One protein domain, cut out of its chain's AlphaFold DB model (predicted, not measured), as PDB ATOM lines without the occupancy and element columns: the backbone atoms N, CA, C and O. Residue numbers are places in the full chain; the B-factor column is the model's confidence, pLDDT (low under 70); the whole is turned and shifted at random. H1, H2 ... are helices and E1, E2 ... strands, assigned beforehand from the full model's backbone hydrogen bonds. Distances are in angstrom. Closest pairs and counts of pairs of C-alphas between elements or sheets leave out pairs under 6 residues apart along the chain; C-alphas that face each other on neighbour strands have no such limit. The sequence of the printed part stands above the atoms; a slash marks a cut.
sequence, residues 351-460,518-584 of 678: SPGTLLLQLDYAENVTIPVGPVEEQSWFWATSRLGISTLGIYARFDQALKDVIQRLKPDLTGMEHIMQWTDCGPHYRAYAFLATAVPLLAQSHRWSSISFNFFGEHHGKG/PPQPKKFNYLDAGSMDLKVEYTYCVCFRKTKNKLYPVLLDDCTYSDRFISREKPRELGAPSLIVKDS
ATOM      1  N   SER A 351     -21.247   1.437 -17.176       85.50
ATOM      2  CA  SER A 351     -21.646   2.015 -18.460       85.50
ATOM      3  C   SER A 351     -21.300   1.072 -19.623       85.50
ATOM      4  O   SER A 351     -20.235   0.440 -19.591       85.50
ATOM      5  N   PRO A 352     -22.134   1.004 -20.678       86.50
ATOM      6  CA  PRO A 352     -21.772   0.325 -21.917       86.50
ATOM      7  C   PRO A 352     -20.409   0.803 -22.437       86.50
ATOM      8  O   PRO A 352     -20.013   1.948 -22.215       86.50
ATOM      9  N   GLY A 353     -19.651  -0.093 -23.070       87.25
ATOM     10  CA  GLY A 353     -18.304   0.221 -23.561       87.25
ATOM     11  C   GLY A 353     -17.252   0.430 -22.462       87.25
ATOM     12  O   GLY A 353     -16.169   0.944 -22.740       87.25
ATOM     13  N   THR A 354     -17.534   0.044 -21.212       88.69
ATOM     14  CA  THR A 354     -16.561   0.116 -20.111       88.69
ATOM     15  C   THR A 354     -15.966  -1.250 -19.790       88.69
ATOM     16  O   THR A 354     -16.679  -2.231 -19.580       88.69
ATOM     17  N   LEU A 355     -14.638  -1.294 -19.699       88.19
ATOM     18  CA  LEU A 355     -13.864  -2.441 -19.248       88.19
ATOM     19  C   LEU A 355     -13.395  -2.206 -17.809       88.19
ATOM     20  O   LEU A 355     -12.509  -1.386 -17.561       88.19
ATOM     21  N   LEU A 356     -13.966  -2.947 -16.861       89.62
ATOM     22  CA  LEU A 356     -13.512  -2.964 -15.475       89.62
ATOM     23  C   LEU A 356     -12.387  -3.992 -15.324       89.62
ATOM     24  O   LEU A 356     -12.596  -5.188 -15.523       89.62
ATOM     25  N   LEU A 357     -11.208  -3.527 -14.927       88.31
ATOM     26  CA  LEU A 357     -10.053  -4.358 -14.612       88.31
ATOM     27  C   LEU A 357      -9.759  -4.260 -13.120       88.31
ATOM     28  O   LEU A 357      -9.666  -3.165 -12.578       88.31
ATOM     29  N   GLN A 358      -9.553  -5.387 -12.455       88.50
ATOM     30  CA  GLN A 358      -8.816  -5.433 -11.203       88.50
ATOM     31  C   GLN A 358      -7.499  -6.159 -11.459       88.50
ATOM     32  O   GLN A 358      -7.495  -7.257 -12.016       88.50
ATOM     33  N   LEU A 359      -6.392  -5.538 -11.061       84.88
ATOM     34  CA  LEU A 359      -5.055  -6.103 -11.182       84.88
ATOM     35  C   LEU A 359      -4.525  -6.467  -9.802       84.88
ATOM     36  O   LEU A 359      -4.812  -5.790  -8.818       84.88
ATOM     37  N   ASP A 360      -3.775  -7.559  -9.749       84.12
ATOM     38  CA  ASP A 360      -2.963  -7.927  -8.597       84.12
ATOM     39  C   ASP A 360      -1.660  -8.562  -9.094       84.12
ATOM     40  O   ASP A 360      -1.621  -9.144 -10.178       84.12
ATOM     41  N   TYR A 361      -0.577  -8.418  -8.343       79.75
ATOM     42  CA  TYR A 361       0.754  -8.817  -8.759       79.75
ATOM     43  C   TYR A 361       1.457  -9.601  -7.654       79.75
ATOM     44  O   TYR A 361       1.764  -9.076  -6.585       79.75
ATOM     45  N   ALA A 362       1.755 -10.866  -7.939       78.06
ATOM     46  CA  ALA A 362       2.529 -11.729  -7.065       78.06
ATOM     47  C   ALA A 362       3.972 -11.814  -7.574       78.06
ATOM     48  O   ALA A 362       4.258 -12.467  -8.578       78.06
ATOM     49  N   GLU A 363       4.899 -11.169  -6.866       71.50
ATOM     50  CA  GLU A 363       6.336 -11.332  -7.097       71.50
ATOM     51  C   GLU A 363       6.891 -12.544  -6.349       71.50
ATOM     52  O   GLU A 363       6.447 -12.886  -5.251       71.50
ATOM     53  N   ASN A 364       7.975 -13.116  -6.877       65.75
ATOM     54  CA  ASN A 364       8.747 -14.169  -6.214       65.75
ATOM     55  C   ASN A 364       7.931 -15.444  -5.943       65.75
ATOM     56  O   ASN A 364       8.199 -16.165  -4.973       65.75
ATOM     57  N   VAL A 365       6.961 -15.754  -6.808       68.81
ATOM     58  CA  VAL A 365       6.418 -17.109  -6.887       68.81
ATOM     59  C   VAL A 365       7.582 -17.993  -7.289       68.81
ATOM     60  O   VAL A 365       8.210 -17.782  -8.319       68.81
ATOM     61  N   THR A 366       7.949 -18.932  -6.429       69.50
ATOM     62  CA  THR A 366       9.127 -19.754  -6.679       69.50
ATOM     63  C   THR A 366       8.715 -21.152  -7.085       69.50
ATOM     64  O   THR A 366       8.069 -21.849  -6.302       69.50
ATOM     65  N   ILE A 367       9.117 -21.568  -8.284       64.06
ATOM     66  CA  ILE A 367       9.005 -22.970  -8.692       64.06
ATOM     67  C   ILE A 367      10.264 -23.704  -8.227       64.06
ATOM     68  O   ILE A 367      11.367 -23.177  -8.415       64.06
ATOM     69  N   PRO A 368      10.139 -24.901  -7.629       59.41
ATOM     70  CA  PRO A 368      11.280 -25.795  -7.493       59.41
ATOM     71  C   PRO A 368      11.764 -26.200  -8.890       59.41
ATOM     72  O   PRO A 368      11.089 -26.958  -9.578       59.41
ATOM     73  N   VAL A 369      12.919 -25.693  -9.320       57.56
ATOM     74  CA  VAL A 369      13.506 -26.132 -10.590       57.56
ATOM     75  C   VAL A 369      14.217 -27.448 -10.305       57.56
ATOM     76  O   VAL A 369      15.211 -27.477  -9.578       57.56
ATOM     77  N   GLY A 370      13.650 -28.550 -10.801       48.06
ATOM     78  CA  GLY A 370      14.333 -29.841 -10.796       48.06
ATOM     79  C   GLY A 370      15.565 -29.768 -11.705       48.06
ATOM     80  O   GLY A 370      15.488 -29.096 -12.737       48.06
ATOM     81  N   PRO A 371      16.700 -30.389 -11.362       45.81
ATOM     82  CA  PRO A 371      17.924 -30.174 -12.109       45.81
ATOM     83  C   PRO A 371      18.100 -31.252 -13.178       45.81
ATOM     84  O   PRO A 371      17.749 -32.414 -12.991       45.81
ATOM     85  N   VAL A 372      18.715 -30.849 -14.283       45.34
ATOM     86  CA  VAL A 372      19.568 -31.735 -15.076       45.34
ATOM     87  C   VAL A 372      20.637 -32.297 -14.125       45.34
ATOM     88  O   VAL A 372      21.256 -31.525 -13.389       45.34
ATOM     89  N   GLU A 373      20.809 -33.622 -14.095       48.19
ATOM     90  CA  GLU A 373      21.529 -34.375 -13.046       48.19
ATOM     91  C   GLU A 373      23.011 -33.993 -12.850       48.19
ATOM     92  O   GLU A 373      23.609 -34.288 -11.817       48.19
ATOM     93  N   GLU A 374      23.602 -33.285 -13.810       50.53
ATOM     94  CA  GLU A 374      25.056 -33.148 -13.939       50.53
ATOM     95  C   GLU A 374      25.659 -31.883 -13.306       50.53
ATOM     96  O   GLU A 374      26.880 -31.757 -13.217       50.53
ATOM     97  N   GLN A 375      24.853 -30.922 -12.842       46.78
ATOM     98  CA  GLN A 375      25.383 -29.651 -12.324       46.78
ATOM     99  C   GLN A 375      25.410 -29.606 -10.795       46.78
ATOM    100  O   GLN A 375      24.519 -30.104 -10.122       46.78
ATOM    101  N   SER A 376      26.389 -28.914 -10.207       44.62
ATOM    102  CA  SER A 376      26.512 -28.711  -8.747       44.62
ATOM    103  C   SER A 376      25.280 -28.052  -8.089       44.62
ATOM    104  O   SER A 376      25.107 -28.125  -6.872       44.62
ATOM    105  N   TRP A 377      24.385 -27.476  -8.899       42.41
ATOM    106  CA  TRP A 377      23.055 -26.969  -8.539       42.41
ATOM    107  C   TRP A 377      22.019 -28.070  -8.244       42.41
ATOM    108  O   TRP A 377      20.937 -27.773  -7.730       42.41
ATOM    109  N   PHE A 378      22.362 -29.333  -8.516       42.81
ATOM    110  CA  PHE A 378      21.504 -30.511  -8.399       42.81
ATOM    111  C   PHE A 378      20.972 -30.751  -6.973       42.81
ATOM    112  O   PHE A 378      19.892 -31.300  -6.773       42.81
ATOM    113  N   TRP A 379      21.668 -30.243  -5.953       46.06
ATOM    114  CA  TRP A 379      21.409 -30.572  -4.549       46.06
ATOM    115  C   TRP A 379      20.607 -29.519  -3.739       46.06
ATOM    116  O   TRP A 379      20.824 -29.401  -2.534       46.06
ATOM    117  N   ALA A 380      19.588 -28.872  -4.333       43.72
ATOM    118  CA  ALA A 380      18.360 -28.420  -3.622       43.72
ATOM    119  C   ALA A 380      18.093 -26.929  -3.263       43.72
ATOM    120  O   ALA A 380      17.362 -26.677  -2.304       43.72
ATOM    121  N   THR A 381      18.532 -25.917  -4.023       48.34
ATOM    122  CA  THR A 381      18.031 -24.527  -3.792       48.34
ATOM    123  C   THR A 381      17.694 -23.699  -5.025       48.34
ATOM    124  O   THR A 381      17.231 -22.568  -4.862       48.34
ATOM    125  N   SER A 382      17.874 -24.223  -6.241       49.47
ATOM    126  CA  SER A 382      17.458 -23.502  -7.445       49.47
ATOM    127  C   SER A 382      15.945 -23.296  -7.411       49.47
ATOM    128  O   SER A 382      15.157 -24.245  -7.409       49.47
ATOM    129  N   ARG A 383      15.538 -22.034  -7.314       60.78
ATOM    130  CA  ARG A 383      14.148 -21.622  -7.405       60.78
ATOM    131  C   ARG A 383      14.049 -20.603  -8.519       60.78
ATOM    132  O   ARG A 383      14.662 -19.541  -8.424       60.78
ATOM    133  N   LEU A 384      13.272 -20.915  -9.547       66.38
ATOM    134  CA  LEU A 384      12.976 -19.939 -10.582       66.38
ATOM    135  C   LEU A 384      12.011 -18.930  -9.969       66.38
ATOM    136  O   LEU A 384      10.898 -19.288  -9.575       66.38
ATOM    137  N   GLY A 385      12.478 -17.692  -9.813       71.25
ATOM    138  CA  GLY A 385      11.632 -16.578  -9.416       71.25
ATOM    139  C   GLY A 385      10.724 -16.211 -10.578       71.25
ATOM    140  O   GLY A 385      11.199 -15.794 -11.629       71.25
ATOM    141  N   ILE A 386       9.426 -16.379 -10.381       74.75
ATOM    142  CA  ILE A 386       8.389 -16.016 -11.334       74.75
ATOM    143  C   ILE A 386       7.569 -14.893 -10.734       74.75
ATOM    144  O   ILE A 386       7.280 -14.863  -9.533       74.75
ATOM    145  N   SER A 387       7.198 -13.968 -11.603       79.62
ATOM    146  CA  SER A 387       6.192 -12.973 -11.302       79.62
ATOM    147  C   SER A 387       4.906 -13.332 -12.019       79.62
ATOM    148  O   SER A 387       4.926 -13.659 -13.205       79.62
ATOM    149  N   THR A 388       3.789 -13.249 -11.311       78.62
ATOM    150  CA  THR A 388       2.474 -13.552 -11.867       78.62
ATOM    151  C   THR A 388       1.579 -12.330 -11.741       78.62
ATOM    152  O   THR A 388       1.429 -11.767 -10.659       78.62
ATOM    153  N   LEU A 389       0.991 -11.914 -12.860       81.31
ATOM    154  CA  LEU A 389      -0.008 -10.853 -12.912       81.31
ATOM    155  C   LEU A 389      -1.395 -11.502 -12.943       81.31
ATOM    156  O   LEU A 389      -1.727 -12.213 -13.888       81.31
ATOM    157  N   GLY A 390      -2.185 -11.270 -11.901       81.00
ATOM    158  CA  GLY A 390      -3.602 -11.604 -11.868       81.00
ATOM    159  C   GLY A 390      -4.408 -10.480 -12.509       81.00
ATOM    160  O   GLY A 390      -4.225  -9.306 -12.177       81.00
ATOM    161  N   ILE A 391      -5.309 -10.830 -13.422       83.31
ATOM    162  CA  ILE A 391      -6.229  -9.884 -14.054       83.31
ATOM    163  C   ILE A 391      -7.640 -10.427 -13.881       83.31
ATOM    164  O   ILE A 391      -7.989 -11.483 -14.408       83.31
ATOM    165  N   TYR A 392      -8.467  -9.679 -13.167       84.88
ATOM    166  CA  TYR A 392      -9.903  -9.880 -13.147       84.88
ATOM    167  C   TYR A 392     -10.523  -8.845 -14.073       84.88
ATOM    168  O   TYR A 392     -10.442  -7.646 -13.814       84.88
ATOM    169  N   ALA A 393     -11.131  -9.312 -15.156       83.88
ATOM    170  CA  ALA A 393     -11.840  -8.465 -16.098       83.88
ATOM    171  C   ALA A 393     -13.349  -8.684 -15.961       83.88
ATOM    172  O   ALA A 393     -13.826  -9.820 -15.922       83.88
ATOM    173  N   ARG A 394     -14.104  -7.588 -15.921       82.06
ATOM    174  CA  ARG A 394     -15.560  -7.582 -16.049       82.06
ATOM    175  C   ARG A 394     -15.954  -6.531 -17.079       82.06
ATOM    176  O   ARG A 394     -15.405  -5.436 -17.113       82.06
ATOM    177  N   PHE A 395     -16.916  -6.887 -17.907       79.06
ATOM    178  CA  PHE A 395     -17.501  -6.037 -18.933       79.06
ATOM    179  C   PHE A 395     -18.995  -6.355 -19.015       79.06
ATOM    180  O   PHE A 395     -19.445  -7.385 -18.491       79.06
ATOM    181  N   ASP A 396     -19.755  -5.440 -19.609       67.56
ATOM    182  CA  ASP A 396     -21.212  -5.518 -19.670       67.56
ATOM    183  C   ASP A 396     -21.717  -6.794 -20.378       67.56
ATOM    184  O   ASP A 396     -21.077  -7.342 -21.281       67.56
ATOM    185  N   GLN A 397     -22.869  -7.287 -19.924       53.19
ATOM    186  CA  GLN A 397     -23.461  -8.578 -20.271       53.19
ATOM    187  C   GLN A 397     -23.785  -8.686 -21.770       53.19
ATOM    188  O   GLN A 397     -23.589  -9.755 -22.339       53.19
ATOM    189  N   ALA A 398     -24.169  -7.586 -22.427       48.09
ATOM    190  CA  ALA A 398     -24.401  -7.557 -23.874       48.09
ATOM    191  C   ALA A 398     -23.138  -7.906 -24.692       48.09
ATOM    192  O   ALA A 398     -23.236  -8.454 -25.788       48.09
ATOM    193  N   LEU A 399     -21.939  -7.659 -24.145       40.84
ATOM    194  CA  LEU A 399     -20.670  -8.011 -24.786       40.84
ATOM    195  C   LEU A 399     -20.203  -9.441 -24.458       40.84
ATOM    196  O   LEU A 399     -19.371  -9.991 -25.181       40.84
ATOM    197  N   LYS A 400     -20.725 -10.075 -23.394       44.19
ATOM    198  CA  LYS A 400     -20.401 -11.476 -23.052       44.19
ATOM    199  C   LYS A 400     -20.846 -12.450 -24.131       44.19
ATOM    200  O   LYS A 400     -20.086 -13.368 -24.436       44.19
ATOM    201  N   ASP A 401     -21.992 -12.194 -24.753       42.91
ATOM    202  CA  ASP A 401     -22.527 -13.030 -25.830       42.91
ATOM    203  C   ASP A 401     -21.711 -12.906 -27.132       42.91
ATOM    204  O   ASP A 401     -21.620 -13.860 -27.907       42.91
ATOM    205  N   VAL A 402     -21.044 -11.762 -27.342       37.72
ATOM    206  CA  VAL A 402     -20.139 -11.507 -28.479       37.72
ATOM    207  C   VAL A 402     -18.737 -12.080 -28.214       37.72
ATOM    208  O   VAL A 402     -18.158 -12.748 -29.071       37.72
ATOM    209  N   ILE A 403     -18.206 -11.909 -26.997       41.16
ATOM    210  CA  ILE A 403     -16.871 -12.388 -26.595       41.16
ATOM    211  C   ILE A 403     -16.818 -13.913 -26.435       41.16
ATOM    212  O   ILE A 403     -15.781 -14.515 -26.724       41.16
ATOM    213  N   GLN A 404     -17.920 -14.564 -26.042       45.16
ATOM    214  CA  GLN A 404     -18.007 -16.031 -26.051       45.16
ATOM    215  C   GLN A 404     -17.790 -16.636 -27.445       45.16
ATOM    216  O   GLN A 404     -17.476 -17.821 -27.532       45.16
ATOM    217  N   ARG A 405     -17.915 -15.849 -28.525       41.66
ATOM    218  CA  ARG A 405     -17.867 -16.357 -29.900       41.66
ATOM    219  C   ARG A 405     -16.559 -16.084 -30.659       41.66
ATOM    220  O   ARG A 405     -16.329 -16.790 -31.633       41.66
ATOM    221  N   LEU A 406     -15.696 -15.125 -30.277       33.91
ATOM    222  CA  LEU A 406     -14.715 -14.580 -31.251       33.91
ATOM    223  C   LEU A 406     -13.255 -14.318 -30.816       33.91
ATOM    224  O   LEU A 406     -12.515 -13.720 -31.592       33.91
ATOM    225  N   LYS A 407     -12.763 -14.794 -29.657       51.03
ATOM    226  CA  LYS A 407     -11.582 -14.185 -28.973       51.03
ATOM    227  C   LYS A 407     -11.975 -12.767 -28.505       51.03
ATOM    228  O   LYS A 407     -12.956 -12.232 -29.012       51.03
ATOM    229  N   PRO A 408     -11.340 -12.159 -27.488       52.88
ATOM    230  CA  PRO A 408     -11.802 -10.869 -26.985       52.88
ATOM    231  C   PRO A 408     -11.490  -9.772 -28.007       52.88
ATOM    232  O   PRO A 408     -10.495  -9.057 -27.897       52.88
ATOM    233  N   ASP A 409     -12.346  -9.644 -29.015       60.25
ATOM    234  CA  ASP A 409     -12.465  -8.420 -29.764       60.25
ATOM    235  C   ASP A 409     -13.062  -7.402 -28.801       60.25
ATOM    236  O   ASP A 409     -14.258  -7.368 -28.523       60.25
ATOM    237  N   LEU A 410     -12.181  -6.612 -28.200       67.06
ATOM    238  CA  LEU A 410     -12.594  -5.571 -27.277       67.06
ATOM    239  C   LEU A 410     -13.306  -4.407 -28.034       67.06
ATOM    240  O   LEU A 410     -13.619  -3.392 -27.421       67.06
ATOM    241  N   THR A 411     -13.500  -4.523 -29.358       69.56
ATOM    242  CA  THR A 411     -14.695  -4.101 -30.121       69.56
ATOM    243  C   THR A 411     -15.654  -3.123 -29.428       69.56
ATOM    244  O   THR A 411     -16.584  -3.600 -28.788       69.56
ATOM    245  N   GLY A 412     -15.469  -1.797 -29.472       75.19
ATOM    246  CA  GLY A 412     -16.446  -0.850 -28.893       75.19
ATOM    247  C   GLY A 412     -16.296  -0.563 -27.393       75.19
ATOM    248  O   GLY A 412     -17.116   0.140 -26.810       75.19
ATOM    249  N   MET A 413     -15.232  -1.058 -26.757       82.69
ATOM    250  CA  MET A 413     -14.822  -0.567 -25.442       82.69
ATOM    251  C   MET A 413     -14.112   0.779 -25.591       82.69
ATOM    252  O   MET A 413     -13.080   0.857 -26.265       82.69
ATOM    253  N   GLU A 414     -14.656   1.797 -24.932       89.12
ATOM    254  CA  GLU A 414     -14.198   3.188 -24.952       89.12
ATOM    255  C   GLU A 414     -13.515   3.589 -23.638       89.12
ATOM    256  O   GLU A 414     -12.611   4.428 -23.633       89.12
ATOM    257  N   HIS A 415     -13.894   2.960 -22.526       90.00
ATOM    258  CA  HIS A 415     -13.432   3.331 -21.192       90.00
ATOM    259  C   HIS A 415     -12.740   2.161 -20.493       90.00
ATOM    260  O   HIS A 415     -13.266   1.050 -20.465       90.00
ATOM    261  N   ILE A 416     -11.590   2.412 -19.862       88.06
ATOM    262  CA  ILE A 416     -10.955   1.453 -18.947       88.06
ATOM    263  C   ILE A 416     -11.099   1.970 -17.520       88.06
ATOM    264  O   ILE A 416     -10.731   3.102 -17.219       88.06
ATOM    265  N   MET A 417     -11.577   1.125 -16.613       90.12
ATOM    266  CA  MET A 417     -11.563   1.388 -15.178       90.12
ATOM    267  C   MET A 417     -10.706   0.336 -14.490       90.12
ATOM    268  O   MET A 417     -11.141  -0.789 -14.274       90.12
ATOM    269  N   GLN A 418      -9.482   0.701 -14.138       88.75
ATOM    270  CA  GLN A 418      -8.560  -0.160 -13.417       88.75
ATOM    271  C   GLN A 418      -8.705   0.036 -11.906       88.75
ATOM    272  O   GLN A 418      -8.799   1.163 -11.426       88.75
ATOM    273  N   TRP A 419      -8.675  -1.064 -11.162       89.31
ATOM    274  CA  TRP A 419      -8.578  -1.124  -9.710       89.31
ATOM    275  C   TRP A 419      -7.331  -1.907  -9.308       89.31
ATOM    276  O   TRP A 419      -7.096  -3.004  -9.809       89.31
ATOM    277  N   THR A 420      -6.528  -1.355  -8.408       86.06
ATOM    278  CA  THR A 420      -5.302  -1.999  -7.911       86.06
ATOM    279  C   THR A 420      -4.970  -1.474  -6.519       86.06
ATOM    280  O   THR A 420      -5.507  -0.452  -6.104       86.06
ATOM    281  N   ASP A 421      -4.117  -2.155  -5.767       82.75
ATOM    282  CA  ASP A 421      -3.595  -1.618  -4.506       82.75
ATOM    283  C   ASP A 421      -2.548  -0.507  -4.786       82.75
ATOM    284  O   ASP A 421      -1.893  -0.515  -5.835       82.75
ATOM    285  N   CYS A 422      -2.410   0.475  -3.887       80.50
ATOM    286  CA  CYS A 422      -1.390   1.531  -3.961       80.50
ATOM    287  C   CYS A 422      -0.006   1.108  -3.432       80.50
ATOM    288  O   CYS A 422       0.917   1.923  -3.450       80.50
ATOM    289  N   GLY A 423       0.153  -0.133  -2.962       73.06
ATOM    290  CA  GLY A 423       1.392  -0.607  -2.345       73.06
ATOM    291  C   GLY A 423       2.654  -0.473  -3.229       73.06
ATOM    292  O   GLY A 423       2.569  -0.517  -4.462       73.06
ATOM    293  N   PRO A 424       3.863  -0.402  -2.631       65.44
ATOM    294  CA  PRO A 424       5.126  -0.146  -3.347       65.44
ATOM    295  C   PRO A 424       5.434  -1.116  -4.498       65.44
ATOM    296  O   PRO A 424       6.104  -0.760  -5.468       65.44
ATOM    297  N   HIS A 425       4.931  -2.346  -4.402       65.75
ATOM    298  CA  HIS A 425       5.123  -3.396  -5.399       65.75
ATOM    299  C   HIS A 425       4.368  -3.131  -6.709       65.75
ATOM    300  O   HIS A 425       4.808  -3.584  -7.761       65.75
ATOM    301  N   TYR A 426       3.299  -2.330  -6.683       66.94
ATOM    302  CA  TYR A 426       2.543  -1.989  -7.888       66.94
ATOM    303  C   TYR A 426       3.139  -0.842  -8.682       66.94
ATOM    304  O   TYR A 426       2.683  -0.609  -9.791       66.94
ATOM    305  N   ARG A 427       4.145  -0.118  -8.166       72.62
ATOM    306  CA  ARG A 427       4.772   1.015  -8.877       72.62
ATOM    307  C   ARG A 427       3.721   1.946  -9.500       72.62
ATOM    308  O   ARG A 427       3.793   2.252 -10.688       72.62
ATOM    309  N   ALA A 428       2.727   2.363  -8.713       75.44
ATOM    310  CA  ALA A 428       1.524   3.034  -9.210       75.44
ATOM    311  C   ALA A 428       1.819   4.196 -10.177       75.44
ATOM    312  O   ALA A 428       1.207   4.288 -11.236       75.44
ATOM    313  N   TYR A 429       2.828   5.019  -9.885       78.06
ATOM    314  CA  TYR A 429       3.268   6.106 -10.766       78.06
ATOM    315  C   TYR A 429       3.769   5.643 -12.140       78.06
ATOM    316  O   TYR A 429       3.526   6.317 -13.135       78.06
ATOM    317  N   ALA A 430       4.437   4.490 -12.217       75.69
ATOM    318  CA  ALA A 430       4.851   3.911 -13.491       75.69
ATOM    319  C   ALA A 430       3.631   3.447 -14.302       75.69
ATOM    320  O   ALA A 430       3.565   3.712 -15.499       75.69
ATOM    321  N   PHE A 431       2.627   2.836 -13.659       76.00
ATOM    322  CA  PHE A 431       1.364   2.501 -14.331       76.00
ATOM    323  C   PHE A 431       0.646   3.750 -14.846       76.00
ATOM    324  O   PHE A 431       0.260   3.796 -16.014       76.00
ATOM    325  N   LEU A 432       0.531   4.791 -14.020       80.44
ATOM    326  CA  LEU A 432      -0.055   6.070 -14.428       80.44
ATOM    327  C   LEU A 432       0.680   6.663 -15.639       80.44
ATOM    328  O   LEU A 432       0.049   7.082 -16.606       80.44
ATOM    329  N   ALA A 433       2.013   6.623 -15.642       79.94
ATOM    330  CA  ALA A 433       2.820   7.117 -16.753       79.94
ATOM    331  C   ALA A 433       2.609   6.332 -18.058       79.94
ATOM    332  O   ALA A 433       2.700   6.908 -19.142       79.94
ATOM    333  N   THR A 434       2.301   5.031 -17.980       77.19
ATOM    334  CA  THR A 434       1.975   4.222 -19.171       77.19
ATOM    335  C   THR A 434       0.600   4.532 -19.760       77.19
ATOM    336  O   THR A 434       0.386   4.302 -20.950       77.19
ATOM    337  N   ALA A 435      -0.317   5.108 -18.976       75.12
ATOM    338  CA  ALA A 435      -1.664   5.434 -19.437       75.12
ATOM    339  C   ALA A 435      -1.685   6.553 -20.481       75.12
ATOM    340  O   ALA A 435      -2.437   6.487 -21.449       75.12
ATOM    341  N   VAL A 436      -0.839   7.569 -20.294       76.81
ATOM    342  CA  VAL A 436      -0.768   8.756 -21.158       76.81
ATOM    343  C   VAL A 436      -0.457   8.402 -22.617       76.81
ATOM    344  O   VAL A 436      -1.275   8.731 -23.479       76.81
ATOM    345  N   PRO A 437       0.657   7.712 -22.947       75.56
ATOM    346  CA  PRO A 437       0.937   7.342 -24.332       75.56
ATOM    347  C   PRO A 437      -0.108   6.366 -24.876       75.56
ATOM    348  O   PRO A 437      -0.481   6.477 -26.040       75.56
ATOM    349  N   LEU A 438      -0.624   5.457 -24.038       75.12
ATOM    350  CA  LEU A 438      -1.642   4.494 -24.447       75.12
ATOM    351  C   LEU A 438      -2.937   5.194 -24.880       75.12
ATOM    352  O   LEU A 438      -3.498   4.838 -25.911       75.12
ATOM    353  N   LEU A 439      -3.387   6.220 -24.154       77.00
ATOM    354  CA  LEU A 439      -4.549   7.031 -24.534       77.00
ATOM    355  C   LEU A 439      -4.283   7.951 -25.721       77.00
ATOM    356  O   LEU A 439      -5.133   8.080 -26.602       77.00
ATOM    357  N   ALA A 440      -3.116   8.596 -25.751       79.12
ATOM    358  CA  ALA A 440      -2.761   9.510 -26.829       79.12
ATOM    359  C   ALA A 440      -2.716   8.783 -28.184       79.12
ATOM    360  O   ALA A 440      -3.244   9.288 -29.174       79.12
ATOM    361  N   GLN A 441      -2.131   7.581 -28.207       79.81
ATOM    362  CA  GLN A 441      -1.943   6.778 -29.419       79.81
ATOM    363  C   GLN A 441      -3.154   5.903 -29.749       79.81
ATOM    364  O   GLN A 441      -3.383   5.584 -30.912       79.81
ATOM    365  N   SER A 442      -3.953   5.510 -28.754       79.12
ATOM    366  CA  SER A 442      -5.144   4.708 -29.015       79.12
ATOM    367  C   SER A 442      -6.230   5.550 -29.678       79.12
ATOM    368  O   SER A 442      -6.678   6.565 -29.142       79.12
ATOM    369  N   HIS A 443      -6.720   5.098 -30.830       81.81
ATOM    370  CA  HIS A 443      -7.944   5.629 -31.440       81.81
ATOM    371  C   HIS A 443      -9.211   5.181 -30.715       81.81
ATOM    372  O   HIS A 443     -10.283   5.723 -30.956       81.81
ATOM    373  N   ARG A 444      -9.081   4.193 -29.832       81.69
ATOM    374  CA  ARG A 444     -10.206   3.467 -29.270       81.69
ATOM    375  C   ARG A 444     -10.588   3.909 -27.867       81.69
ATOM    376  O   ARG A 444     -11.765   3.967 -27.542       81.69
ATOM    377  N   TRP A 445      -9.598   4.198 -27.033       84.88
ATOM    378  CA  TRP A 445      -9.840   4.554 -25.641       84.88
ATOM    379  C   TRP A 445     -10.084   6.058 -25.528       84.88
ATOM    380  O   TRP A 445      -9.232   6.862 -25.909       84.88
ATOM    381  N   SER A 446     -11.245   6.438 -25.003       90.56
ATOM    382  CA  SER A 446     -11.596   7.828 -24.712       90.56
ATOM    383  C   SER A 446     -11.169   8.229 -23.298       90.56
ATOM    384  O   SER A 446     -10.799   9.385 -23.072       90.56
ATOM    385  N   SER A 447     -11.148   7.285 -22.349       92.06
ATOM    386  CA  SER A 447     -10.617   7.520 -21.003       92.06
ATOM    387  C   SER A 447     -10.092   6.261 -20.309       92.06
ATOM    388  O   SER A 447     -10.489   5.132 -20.607       92.06
ATOM    389  N   ILE A 448      -9.190   6.473 -19.346       89.44
ATOM    390  CA  ILE A 448      -8.689   5.444 -18.428       89.44
ATOM    391  C   ILE A 448      -8.745   5.996 -17.010       89.44
ATOM    392  O   ILE A 448      -8.163   7.034 -16.724       89.44
ATOM    393  N   SER A 449      -9.404   5.290 -16.101       90.44
ATOM    394  CA  SER A 449      -9.401   5.607 -14.674       90.44
ATOM    395  C   SER A 449      -8.601   4.578 -13.891       90.44
ATOM    396  O   SER A 449      -8.863   3.385 -14.008       90.44
ATOM    397  N   PHE A 450      -7.693   5.034 -13.037       88.69
ATOM    398  CA  PHE A 450      -6.973   4.221 -12.065       88.69
ATOM    399  C   PHE A 450      -7.525   4.493 -10.676       88.69
ATOM    400  O   PHE A 450      -7.421   5.600 -10.162       88.69
ATOM    401  N   ASN A 451      -8.108   3.470 -10.072       89.06
ATOM    402  CA  ASN A 451      -8.679   3.505  -8.740       89.06
ATOM    403  C   ASN A 451      -7.756   2.701  -7.827       89.06
ATOM    404  O   ASN A 451      -7.591   1.490  -8.001       89.06
ATOM    405  N   PHE A 452      -7.132   3.370  -6.867       87.19
ATOM    406  CA  PHE A 452      -6.243   2.712  -5.924       87.19
ATOM    407  C   PHE A 452      -6.974   2.385  -4.632       87.19
ATOM    408  O   PHE A 452      -7.591   3.274  -4.039       87.19
ATOM    409  N   PHE A 453      -6.901   1.130  -4.197       86.50
ATOM    410  CA  PHE A 453      -7.249   0.747  -2.834       86.50
ATOM    411  C   PHE A 453      -6.180   1.233  -1.862       86.50
ATOM    412  O   PHE A 453      -5.017   1.362  -2.237       86.50
ATOM    413  N   GLY A 454      -6.566   1.466  -0.605       82.56
ATOM    414  CA  GLY A 454      -5.577   1.621   0.458       82.56
ATOM    415  C   GLY A 454      -4.730   0.352   0.606       82.56
ATOM    416  O   GLY A 454      -5.205  -0.747   0.308       82.56
ATOM    417  N   GLU A 455      -3.503   0.499   1.103       78.19
ATOM    418  CA  GLU A 455      -2.565  -0.620   1.233       78.19
ATOM    419  C   GLU A 455      -3.173  -1.798   2.009       78.19
ATOM    420  O   GLU A 455      -3.675  -1.629   3.126       78.19
ATOM    421  N   HIS A 456      -3.129  -2.995   1.415       79.94
ATOM    422  CA  HIS A 456      -3.710  -4.243   1.928       79.94
ATOM    423  C   HIS A 456      -5.244  -4.279   2.006       79.94
ATOM    424  O   HIS A 456      -5.810  -5.201   2.602       79.94
ATOM    425  N   HIS A 457      -5.926  -3.309   1.397       82.94
ATOM    426  CA  HIS A 457      -7.385  -3.264   1.299       82.94
ATOM    427  C   HIS A 457      -7.909  -3.620  -0.092       82.94
ATOM    428  O   HIS A 457      -9.103  -3.846  -0.251       82.94
ATOM    429  N   GLY A 458      -7.029  -3.768  -1.085       78.38
ATOM    430  CA  GLY A 458      -7.409  -4.200  -2.431       78.38
ATOM    431  C   GLY A 458      -7.732  -5.681  -2.578       78.38
ATOM    432  O   GLY A 458      -7.952  -6.122  -3.707       78.38
ATOM    433  N   LYS A 459      -7.795  -6.426  -1.463       74.06
ATOM    434  CA  LYS A 459      -7.984  -7.877  -1.449       74.06
ATOM    435  C   LYS A 459      -9.317  -8.253  -2.073       74.06
ATOM    436  O   LYS A 459     -10.363  -8.179  -1.429       74.06
ATOM    437  N   GLY A 460      -9.295  -8.571  -3.359       72.75
ATOM    438  CA  GLY A 460     -10.505  -8.743  -4.153       72.75
ATOM    439  C   GLY A 460     -10.629 -10.145  -4.710       72.75
ATOM    440  O   GLY A 460     -10.065 -11.107  -4.196       72.75
ATOM    441  N   PRO A 518       7.229  -9.985 -22.527       66.31
ATOM    442  CA  PRO A 518       7.206  -8.573 -22.850       66.31
ATOM    443  C   PRO A 518       8.464  -8.181 -23.615       66.31
ATOM    444  O   PRO A 518       9.569  -8.506 -23.162       66.31
ATOM    445  N   PRO A 519       8.336  -7.443 -24.735       69.62
ATOM    446  CA  PRO A 519       9.496  -6.799 -25.319       69.62
ATOM    447  C   PRO A 519      10.103  -5.896 -24.248       69.62
ATOM    448  O   PRO A 519       9.386  -5.162 -23.563       69.62
ATOM    449  N   GLN A 520      11.421  -5.968 -24.065       69.69
ATOM    450  CA  GLN A 520      12.087  -5.100 -23.103       69.69
ATOM    451  C   GLN A 520      11.982  -3.659 -23.613       69.69
ATOM    452  O   GLN A 520      12.536  -3.356 -24.675       69.69
ATOM    453  N   PRO A 521      11.268  -2.764 -22.909       68.19
ATOM    454  CA  PRO A 521      11.131  -1.400 -23.377       68.19
ATOM    455  C   PRO A 521      12.503  -0.724 -23.309       68.19
ATOM    456  O   PRO A 521      13.180  -0.767 -22.281       68.19
ATOM    457  N   LYS A 522      12.924  -0.101 -24.415       79.06
ATOM    458  CA  LYS A 522      14.189   0.655 -24.475       79.06
ATOM    459  C   LYS A 522      14.135   1.922 -23.617       79.06
ATOM    460  O   LYS A 522      15.170   2.359 -23.116       79.06
ATOM    461  N   LYS A 523      12.934   2.478 -23.438       78.44
ATOM    462  CA  LYS A 523      12.651   3.714 -22.705       78.44
ATOM    463  C   LYS A 523      11.472   3.514 -21.762       78.44
ATOM    464  O   LYS A 523      10.535   2.791 -22.099       78.44
ATOM    465  N   PHE A 524      11.518   4.171 -20.611       74.75
ATOM    466  CA  PHE A 524      10.428   4.202 -19.642       74.75
ATOM    467  C   PHE A 524       9.909   5.626 -19.495       74.75
ATOM    468  O   PHE A 524      10.691   6.569 -19.403       74.75
ATOM    469  N   ASN A 525       8.588   5.760 -19.433       78.12
ATOM    470  CA  ASN A 525       7.945   7.024 -19.108       78.12
ATOM    471  C   ASN A 525       7.673   7.061 -17.605       78.12
ATOM    472  O   ASN A 525       7.178   6.085 -17.037       78.12
ATOM    473  N   TYR A 526       7.968   8.193 -16.986       79.69
ATOM    474  CA  TYR A 526       7.605   8.513 -15.614       79.69
ATOM    475  C   TYR A 526       6.689   9.723 -15.623       79.69
ATOM    476  O   TYR A 526       6.901  10.658 -16.389       79.69
ATOM    477  N   LEU A 527       5.679   9.704 -14.762       79.38
ATOM    478  CA  LEU A 527       4.873  10.884 -14.512       79.38
ATOM    479  C   LEU A 527       5.676  11.798 -13.587       79.38
ATOM    480  O   LEU A 527       6.133  11.343 -12.534       79.38
ATOM    481  N   ASP A 528       5.854  13.058 -13.970       78.81
ATOM    482  CA  ASP A 528       6.440  14.061 -13.085       78.81
ATOM    483  C   ASP A 528       5.441  14.429 -11.978       78.81
ATOM    484  O   ASP A 528       4.716  15.414 -12.047       78.81
ATOM    485  N   ALA A 529       5.356  13.587 -10.949       69.56
ATOM    486  CA  ALA A 529       4.411  13.786  -9.855       69.56
ATOM    487  C   ALA A 529       4.733  15.031  -9.008       69.56
ATOM    488  O   ALA A 529       3.835  15.568  -8.359       69.56
ATOM    489  N   GLY A 530       5.993  15.491  -9.017       72.12
ATOM    490  CA  GLY A 530       6.442  16.653  -8.249       72.12
ATOM    491  C   GLY A 530       5.811  17.957  -8.732       72.12
ATOM    492  O   GLY A 530       5.492  18.812  -7.911       72.12
ATOM    493  N   SER A 531       5.557  18.078 -10.037       67.12
ATOM    494  CA  SER A 531       4.863  19.238 -10.609       67.12
ATOM    495  C   SER A 531       3.338  19.186 -10.458       67.12
ATOM    496  O   SER A 531       2.689  20.216 -10.625       67.12
ATOM    497  N   MET A 532       2.759  18.031 -10.101       67.69
ATOM    498  CA  MET A 532       1.299  17.827 -10.050       67.69
ATOM    499  C   MET A 532       0.717  17.711  -8.628       67.69
ATOM    500  O   MET A 532      -0.491  17.535  -8.493       67.69
ATOM    501  N   ASP A 533       1.547  17.772  -7.575       75.38
ATOM    502  CA  ASP A 533       1.162  17.516  -6.167       75.38
ATOM    503  C   ASP A 533       0.385  16.188  -5.969       75.38
ATOM    504  O   ASP A 533      -0.474  16.046  -5.100       75.38
ATOM    505  N   LEU A 534       0.685  15.178  -6.799       76.38
ATOM    506  CA  LEU A 534      -0.039  13.904  -6.825       76.38
ATOM    507  C   LEU A 534       0.597  12.873  -5.879       76.38
ATOM    508  O   LEU A 534       1.721  12.414  -6.104       76.38
ATOM    509  N   LYS A 535      -0.145  12.415  -4.859       75.06
ATOM    510  CA  LYS A 535       0.353  11.488  -3.817       75.06
ATOM    511  C   LYS A 535      -0.430  10.176  -3.718       75.06
ATOM    512  O   LYS A 535      -1.095   9.958  -2.721       75.06
ATOM    513  N   VAL A 536      -0.297   9.255  -4.675       72.62
ATOM    514  CA  VAL A 536      -1.121   8.020  -4.796       72.62
ATOM    515  C   VAL A 536      -1.247   7.177  -3.507       72.62
ATOM    516  O   VAL A 536      -2.246   6.480  -3.320       72.62
ATOM    517  N   GLU A 537      -0.279   7.271  -2.593       66.12
ATOM    518  CA  GLU A 537      -0.272   6.612  -1.277       66.12
ATOM    519  C   GLU A 537      -1.550   6.860  -0.448       66.12
ATOM    520  O   GLU A 537      -1.977   5.973   0.293       66.12
ATOM    521  N   TYR A 538      -2.217   8.011  -0.609       60.72
ATOM    522  CA  TYR A 538      -3.396   8.391   0.187       60.72
ATOM    523  C   TYR A 538      -4.737   8.198  -0.537       60.72
ATOM    524  O   TYR A 538      -5.616   9.045  -0.433       60.72
ATOM    525  N   THR A 539      -4.942   7.040  -1.184       62.69
ATOM    526  CA  THR A 539      -6.270   6.610  -1.676       62.69
ATOM    527  C   THR A 539      -6.844   7.542  -2.756       62.69
ATOM    528  O   THR A 539      -7.720   8.366  -2.502       62.69
ATOM    529  N   TYR A 540      -6.393   7.359  -3.999       72.75
ATOM    530  CA  TYR A 540      -6.776   8.212  -5.132       72.75
ATOM    531  C   TYR A 540      -7.557   7.460  -6.204       72.75
ATOM    532  O   TYR A 540      -7.355   6.261  -6.426       72.75
ATOM    533  N   CYS A 541      -8.418   8.194  -6.902       85.31
ATOM    534  CA  CYS A 541      -8.873   7.836  -8.232       85.31
ATOM    535  C   CYS A 541      -8.308   8.868  -9.210       85.31
ATOM    536  O   CYS A 541      -8.634  10.044  -9.141       85.31
ATOM    537  N   VAL A 542      -7.483   8.423 -10.145       87.94
ATOM    538  CA  VAL A 542      -6.871   9.281 -11.161       87.94
ATOM    539  C   VAL A 542      -7.508   8.957 -12.503       87.94
ATOM    540  O   VAL A 542      -7.521   7.795 -12.910       87.94
ATOM    541  N   CYS A 543      -8.061   9.950 -13.192       90.25
ATOM    542  CA  CYS A 543      -8.705   9.756 -14.488       90.25
ATOM    543  C   CYS A 543      -7.925  10.471 -15.586       90.25
ATOM    544  O   CYS A 543      -7.663  11.663 -15.505       90.25
ATOM    545  N   PHE A 544      -7.579   9.739 -16.635       89.38
ATOM    546  CA  PHE A 544      -7.006  10.281 -17.852       89.38
ATOM    547  C   PHE A 544      -8.088  10.341 -18.916       89.38
ATOM    548  O   PHE A 544      -8.772   9.342 -19.169       89.38
ATOM    549  N   ARG A 545      -8.233  11.493 -19.567       92.12
ATOM    550  CA  ARG A 545      -9.262  11.709 -20.587       92.12
ATOM    551  C   ARG A 545      -8.633  12.226 -21.860       92.12
ATOM    552  O   ARG A 545      -7.829  13.155 -21.821       92.12
ATOM    553  N   LYS A 546      -9.025  11.656 -22.993       90.25
ATOM    554  CA  LYS A 546      -8.608  12.164 -24.293       90.25
ATOM    555  C   LYS A 546      -9.303  13.494 -24.571       90.25
ATOM    556  O   LYS A 546     -10.487  13.657 -24.273       90.25
ATOM    557  N   THR A 547      -8.583  14.437 -25.165       89.50
ATOM    558  CA  THR A 547      -9.160  15.715 -25.586       89.50
ATOM    559  C   THR A 547      -9.016  15.934 -27.084       89.50
ATOM    560  O   THR A 547      -8.255  15.257 -27.771       89.50
ATOM    561  N   LYS A 548      -9.766  16.914 -27.597       90.00
ATOM    562  CA  LYS A 548      -9.604  17.408 -28.969       90.00
ATOM    563  C   LYS A 548      -8.409  18.364 -29.110       90.00
ATOM    564  O   LYS A 548      -8.059  18.728 -30.229       90.00
ATOM    565  N   ASN A 549      -7.801  18.796 -28.002       87.25
ATOM    566  CA  ASN A 549      -6.681  19.725 -28.021       87.25
ATOM    567  C   ASN A 549      -5.405  18.986 -28.450       87.25
ATOM    568  O   ASN A 549      -4.941  18.082 -27.763       87.25
ATOM    569  N   LYS A 550      -4.820  19.398 -29.581       85.31
ATOM    570  CA  LYS A 550      -3.589  18.794 -30.114       85.31
ATOM    571  C   LYS A 550      -2.368  19.028 -29.217       85.31
ATOM    572  O   LYS A 550      -1.463  18.203 -29.237       85.31
ATOM    573  N   LEU A 551      -2.345  20.120 -28.447       78.31
ATOM    574  CA  LEU A 551      -1.255  20.425 -27.511       78.31
ATOM    575  C   LEU A 551      -1.320  19.538 -26.266       78.31
ATOM    576  O   LEU A 551      -0.292  19.113 -25.750       78.31
ATOM    577  N   TYR A 552      -2.536  19.226 -25.820       82.81
ATOM    578  CA  TYR A 552      -2.799  18.443 -24.615       82.81
ATOM    579  C   TYR A 552      -3.755  17.297 -24.942       82.81
ATOM    580  O   TYR A 552      -4.924  17.322 -24.541       82.81
ATOM    581  N   PRO A 553      -3.288  16.282 -25.695       85.75
ATOM    582  CA  PRO A 553      -4.150  15.206 -26.183       85.75
ATOM    583  C   PRO A 553      -4.762  14.380 -25.046       85.75
ATOM    584  O   PRO A 553      -5.759  13.690 -25.258       85.75
ATOM    585  N   VAL A 554      -4.185  14.462 -23.845       88.31
ATOM    586  CA  VAL A 554      -4.658  13.805 -22.630       88.31
ATOM    587  C   VAL A 554      -4.664  14.818 -21.485       88.31
ATOM    588  O   VAL A 554      -3.667  15.505 -21.272       88.31
ATOM    589  N   LEU A 555      -5.772  14.883 -20.749       88.31
ATOM    590  CA  LEU A 555      -5.879  15.603 -19.478       88.31
ATOM    591  C   LEU A 555      -5.917  14.624 -18.313       88.31
ATOM    592  O   LEU A 555      -6.420  13.503 -18.457       88.31
ATOM    593  N   LEU A 556      -5.382  15.073 -17.182       88.00
ATOM    594  CA  LEU A 556      -5.386  14.361 -15.920       88.00
ATOM    595  C   LEU A 556      -6.365  15.016 -14.948       88.00
ATOM    596  O   LEU A 556      -6.218  16.187 -14.614       88.00
ATOM    597  N   ASP A 557      -7.306  14.229 -14.443       86.19
ATOM    598  CA  ASP A 557      -8.247  14.634 -13.409       86.19
ATOM    599  C   ASP A 557      -7.951  13.870 -12.113       86.19
ATOM    600  O   ASP A 557      -7.853  12.634 -12.112       86.19
ATOM    601  N   ASP A 558      -7.847  14.602 -11.006       83.88
ATOM    602  CA  ASP A 558      -7.819  14.033  -9.662       83.88
ATOM    603  C   ASP A 558      -9.246  13.902  -9.130       83.88
ATOM    604  O   ASP A 558     -10.000  14.875  -9.029       83.88
ATOM    605  N   CYS A 559      -9.627  12.668  -8.816       77.31
ATOM    606  CA  CYS A 559     -10.882  12.340  -8.173       77.31
ATOM    607  C   CYS A 559     -10.571  11.789  -6.777       77.31
ATOM    608  O   CYS A 559     -10.261  10.604  -6.606       77.31
ATOM    609  N   THR A 560     -10.743  12.608  -5.746       67.19
ATOM    610  CA  THR A 560     -10.892  12.081  -4.391       67.19
ATOM    611  C   THR A 560     -12.190  11.269  -4.325       67.19
ATOM    612  O   THR A 560     -13.221  11.662  -4.866       67.19
ATOM    613  N   TYR A 561     -12.164  10.074  -3.721       59.97
ATOM    614  CA  TYR A 561     -13.281   9.111  -3.807       59.97
ATOM    615  C   TYR A 561     -14.647   9.650  -3.338       59.97
ATOM    616  O   TYR A 561     -15.676   9.093  -3.722       59.97
ATOM    617  N   SER A 562     -14.680  10.701  -2.514       49.62
ATOM    618  CA  SER A 562     -15.914  11.409  -2.145       49.62
ATOM    619  C   SER A 562     -16.633  12.025  -3.345       49.62
ATOM    620  O   SER A 562     -17.863  12.074  -3.357       49.62
ATOM    621  N   ASP A 563     -15.895  12.424  -4.375       49.50
ATOM    622  CA  ASP A 563     -16.386  13.396  -5.349       49.50
ATOM    623  C   ASP A 563     -16.974  12.703  -6.580       49.50
ATOM    624  O   ASP A 563     -17.827  13.254  -7.264       49.50
ATOM    625  N   ARG A 564     -16.611  11.436  -6.822       51.50
ATOM    626  CA  ARG A 564     -17.022  10.707  -8.034       51.50
ATOM    627  C   ARG A 564     -18.496  10.270  -8.051       51.50
ATOM    628  O   ARG A 564     -19.035  10.031  -9.126       51.50
ATOM    629  N   PHE A 565     -19.141  10.132  -6.888       48.25
ATOM    630  CA  PHE A 565     -20.524   9.620  -6.779       48.25
ATOM    631  C   PHE A 565     -21.482  10.516  -6.000       48.25
ATOM    632  O   PHE A 565     -22.692  10.373  -6.157       48.25
ATOM    633  N   ILE A 566     -20.966  11.364  -5.108       43.62
ATOM    634  CA  ILE A 566     -21.794  12.121  -4.158       43.62
ATOM    635  C   ILE A 566     -21.788  13.613  -4.497       43.62
ATOM    636  O   ILE A 566     -22.756  14.307  -4.190       43.62
ATOM    637  N   SER A 567     -20.751  14.102  -5.176       43.88
ATOM    638  CA  SER A 567     -20.598  15.524  -5.440       43.88
ATOM    639  C   SER A 567     -20.964  15.875  -6.882       43.88
ATOM    640  O   SER A 567     -20.536  15.223  -7.829       43.88
ATOM    641  N   ARG A 568     -21.753  16.942  -7.058       51.62
ATOM    642  CA  ARG A 568     -21.875  17.653  -8.346       51.62
ATOM    643  C   ARG A 568     -20.590  18.419  -8.690       51.62
ATOM    644  O   ARG A 568     -20.534  19.064  -9.737       51.62
ATOM    645  N   GLU A 569     -19.599  18.421  -7.800       56.09
ATOM    646  CA  GLU A 569     -18.332  19.100  -8.022       56.09
ATOM    647  C   GLU A 569     -17.567  18.412  -9.146       56.09
ATOM    648  O   GLU A 569     -17.450  17.187  -9.226       56.09
ATOM    649  N   LYS A 570     -17.079  19.241 -10.064       66.62
ATOM    650  CA  LYS A 570     -16.233  18.781 -11.155       66.62
ATOM    651  C   LYS A 570     -14.934  18.226 -10.553       66.62
ATOM    652  O   LYS A 570     -14.421  18.841  -9.617       66.62
ATOM    653  N   PRO A 571     -14.392  17.117 -11.089       75.19
ATOM    654  CA  PRO A 571     -13.055  16.649 -10.740       75.19
ATOM    655  C   PRO A 571     -12.043  17.793 -10.775       75.19
ATOM    656  O   PRO A 571     -12.158  18.698 -11.610       75.19
ATOM    657  N   ARG A 572     -11.046  17.753  -9.888       80.06
ATOM    658  CA  ARG A 572      -9.962  18.733  -9.921       80.06
ATOM    659  C   ARG A 572      -9.083  18.418 -11.127       80.06
ATOM    660  O   ARG A 572      -8.347  17.435 -11.123       80.06
ATOM    661  N   GLU A 573      -9.158  19.256 -12.153       79.56
ATOM    662  CA  GLU A 573      -8.284  19.155 -13.320       79.56
ATOM    663  C   GLU A 573      -6.842  19.474 -12.890       79.56
ATOM    664  O   GLU A 573      -6.551  20.572 -12.411       79.56
ATOM    665  N   LEU A 574      -5.938  18.502 -13.026       80.62
ATOM    666  CA  LEU A 574      -4.502  18.667 -12.765       80.62
ATOM    667  C   LEU A 574      -3.745  19.174 -14.005       80.62
ATOM    668  O   LEU A 574      -2.545  19.433 -13.938       80.62
ATOM    669  N   GLY A 575      -4.439  19.312 -15.136       82.38
ATOM    670  CA  GLY A 575      -3.877  19.742 -16.410       82.38
ATOM    671  C   GLY A 575      -3.260  18.595 -17.211       82.38
ATOM    672  O   GLY A 575      -3.616  17.422 -17.060       82.38
ATOM    673  N   ALA A 576      -2.354  18.939 -18.125       82.31
ATOM    674  CA  ALA A 576      -1.687  17.958 -18.969       82.31
ATOM    675  C   ALA A 576      -0.553  17.252 -18.207       82.31
ATOM    676  O   ALA A 576       0.300  17.925 -17.623       82.31
ATOM    677  N   PRO A 577      -0.498  15.910 -18.220       81.31
ATOM    678  CA  PRO A 577       0.554  15.173 -17.536       81.31
ATOM    679  C   PRO A 577       1.912  15.412 -18.205       81.31
ATOM    680  O   PRO A 577       2.077  15.161 -19.400       81.31
ATOM    681  N   SER A 578       2.900  15.846 -17.421       81.56
ATOM    682  CA  SER A 578       4.294  15.922 -17.863       81.56
ATOM    683  C   SER A 578       4.945  14.540 -17.750       81.56
ATOM    684  O   SER A 578       4.944  13.919 -16.682       81.56
ATOM    685  N   LEU A 579       5.468  14.031 -18.870       81.56
ATOM    686  CA  LEU A 579       6.174  12.753 -18.926       81.56
ATOM    687  C   LEU A 579       7.684  12.979 -18.970       81.56
ATOM    688  O   LEU A 579       8.203  13.611 -19.888       81.56
ATOM    689  N   ILE A 580       8.396  12.368 -18.030       79.12
ATOM    690  CA  ILE A 580       9.852  12.267 -18.046       79.12
ATOM    691  C   ILE A 580      10.214  10.934 -18.693       79.12
ATOM    692  O   ILE A 580       9.892   9.866 -18.167       79.12
ATOM    693  N   VAL A 581      10.897  10.983 -19.833       80.81
ATOM    694  CA  VAL A 581      11.398   9.786 -20.514       80.81
ATOM    695  C   VAL A 581      12.798   9.479 -19.993       80.81
ATOM    696  O   VAL A 581      13.682  10.326 -20.082       80.81
ATOM    697  N   LYS A 582      13.010   8.274 -19.459       77.00
ATOM    698  CA  LYS A 582      14.331   7.791 -19.033       77.00
ATOM    699  C   LYS A 582      14.752   6.575 -19.843       77.00
ATOM    700  O   LYS A 582      13.916   5.737 -20.201       77.00
ATOM    701  N   ASP A 583      16.048   6.450 -20.091       76.12
ATOM    702  CA  ASP A 583      16.595   5.279 -20.767       76.12
ATOM    703  C   ASP A 583      16.598   4.050 -19.845       76.12
ATOM    704  O   ASP A 583      16.809   4.115 -18.631       76.12
ATOM    705  N   SER A 584      16.331   2.884 -20.438       64.62
ATOM    706  CA  SER A 584      16.181   1.613 -19.713       64.62
ATOM    707  C   SER A 584      17.425   1.154 -18.948       64.62
ATOM    708  O   SER A 584      17.291   0.357 -18.014       64.62
TER     709      SER A 584
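Overview. This is residues 351 to 460 and 518 to 584 of the 678 residues of the protein "Hypothetical protein" of Symbiodinium sp. CCMP2592 (UniProt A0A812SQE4). A twisted sheet of seven strands has one helix, H3, over one face, and a small ribbon of two strands, E5 and E9, lies on the other side of that helix, with E5 packed closely on it. From one edge of the large sheet its two longest strands, E1 and E2, reach far out together as an arm with the short helix H1 near its tip. The printed part has 177 residues with four named helices and nine named strands, in the order E1, H1, E2, H2, E3, H3, E4, E5, H4, E6, E7, E8, E9. The large sheet is mixed, in the order E2, E1, E3, E4, E6, E7, E8; the class is mixed, helices and strands. The whole is loose, with a radius of gyration of the C-alphas of 19.7 A, and spans 67 by 45 by 33 A.

Arrangement. E1, residues 354 to 368, bends by 58 degrees at residue 364. H1, residues 376 to 379, is not on the large sheet. E2, residues 383 to 395, is an edge strand and the antiparallel neighbour of E1, at 164 degrees, with N 358 and O 392 2.8 A apart. H2, residues 397 to 406, is not on the sheet and is apart from E1. E3, residues 415 to 421, is parallel to E1 at 39 degrees, with N 357 and O 417 2.8 A apart. H3, residues 428 to 441, is on the sheet at a height over the sheet of 8.5 A. E4, residues 447 to 453, is parallel to E3 at 18 degrees, with N 418 and O 449 2.8 A apart. E3, H3 and E4 form a strand-helix-strand unit, two parallel neighbour strands with a helix between, whose crossover is right-handed. E6, residues 540 to 546, is antiparallel to E4 at 172 degrees, with N 450 and O 542 2.8 A apart. H3 lies over E4 and E6 and runs along the strands, at 8 degrees to E4 on the local plane; with the sheet it makes two layers, a helix on one face of a sheet. The closest C-alphas of H3 and E6 are those of Leu 439 and Lys 546, 6.5 A apart. E6, E7, residues 554 to 560, and E8, residues 572 to 575, form a meander, each strand the antiparallel neighbour of the one before; N 543 and O 557 are 2.9 A apart, and N 574 and O 556 2.8 A. E5, residues 523 to 527, and E9, residues 579 to 583, are antiparallel at 150 degrees, with N 526 and O 580 2.8 A apart. The closest C-alphas of H3 and E5 are those of Ala 433 and Leu 527, 4.8 A apart. H4, residues 529 to 532, only grazes the large sheet with residues 531 to 532. Of the O i to N i+4 pairs, 8 of 10 in H3 and 2 of 6 in H2 are within hydrogen-bond range, beside 4 of 7 O i to N i+3 pairs in H2; H1 and H4 are too short for an O i to N i+4 pair.

Along the chain. E1 begins at C-alpha 354 (-16.561, 0.116, -20.111) and is 40.1 A long; E2 is 37.1 A. H2 is 15.3 A and H3 20.8 A. E3, E4, E6 and E7 are 20.0, 19.7, 19.6 and 19.4 A long. E9 ends at C-alpha 583 (16.595, 5.279, -20.767).

Size, cuts and confidence. The C-alphas of Glu 374 and Arg 568, the two farthest apart, are 69.4 A apart. Residues 461 to 517 are not printed, and C-alphas 460 and 518 are 25.8 A apart across this cut. The link from E7 to E8, 11 residues, is long. The mean pLDDT of the printed part is 72.6, and 62 residues are under 70, among them residues 364 to 384, 396 to 411 and 560 to 570.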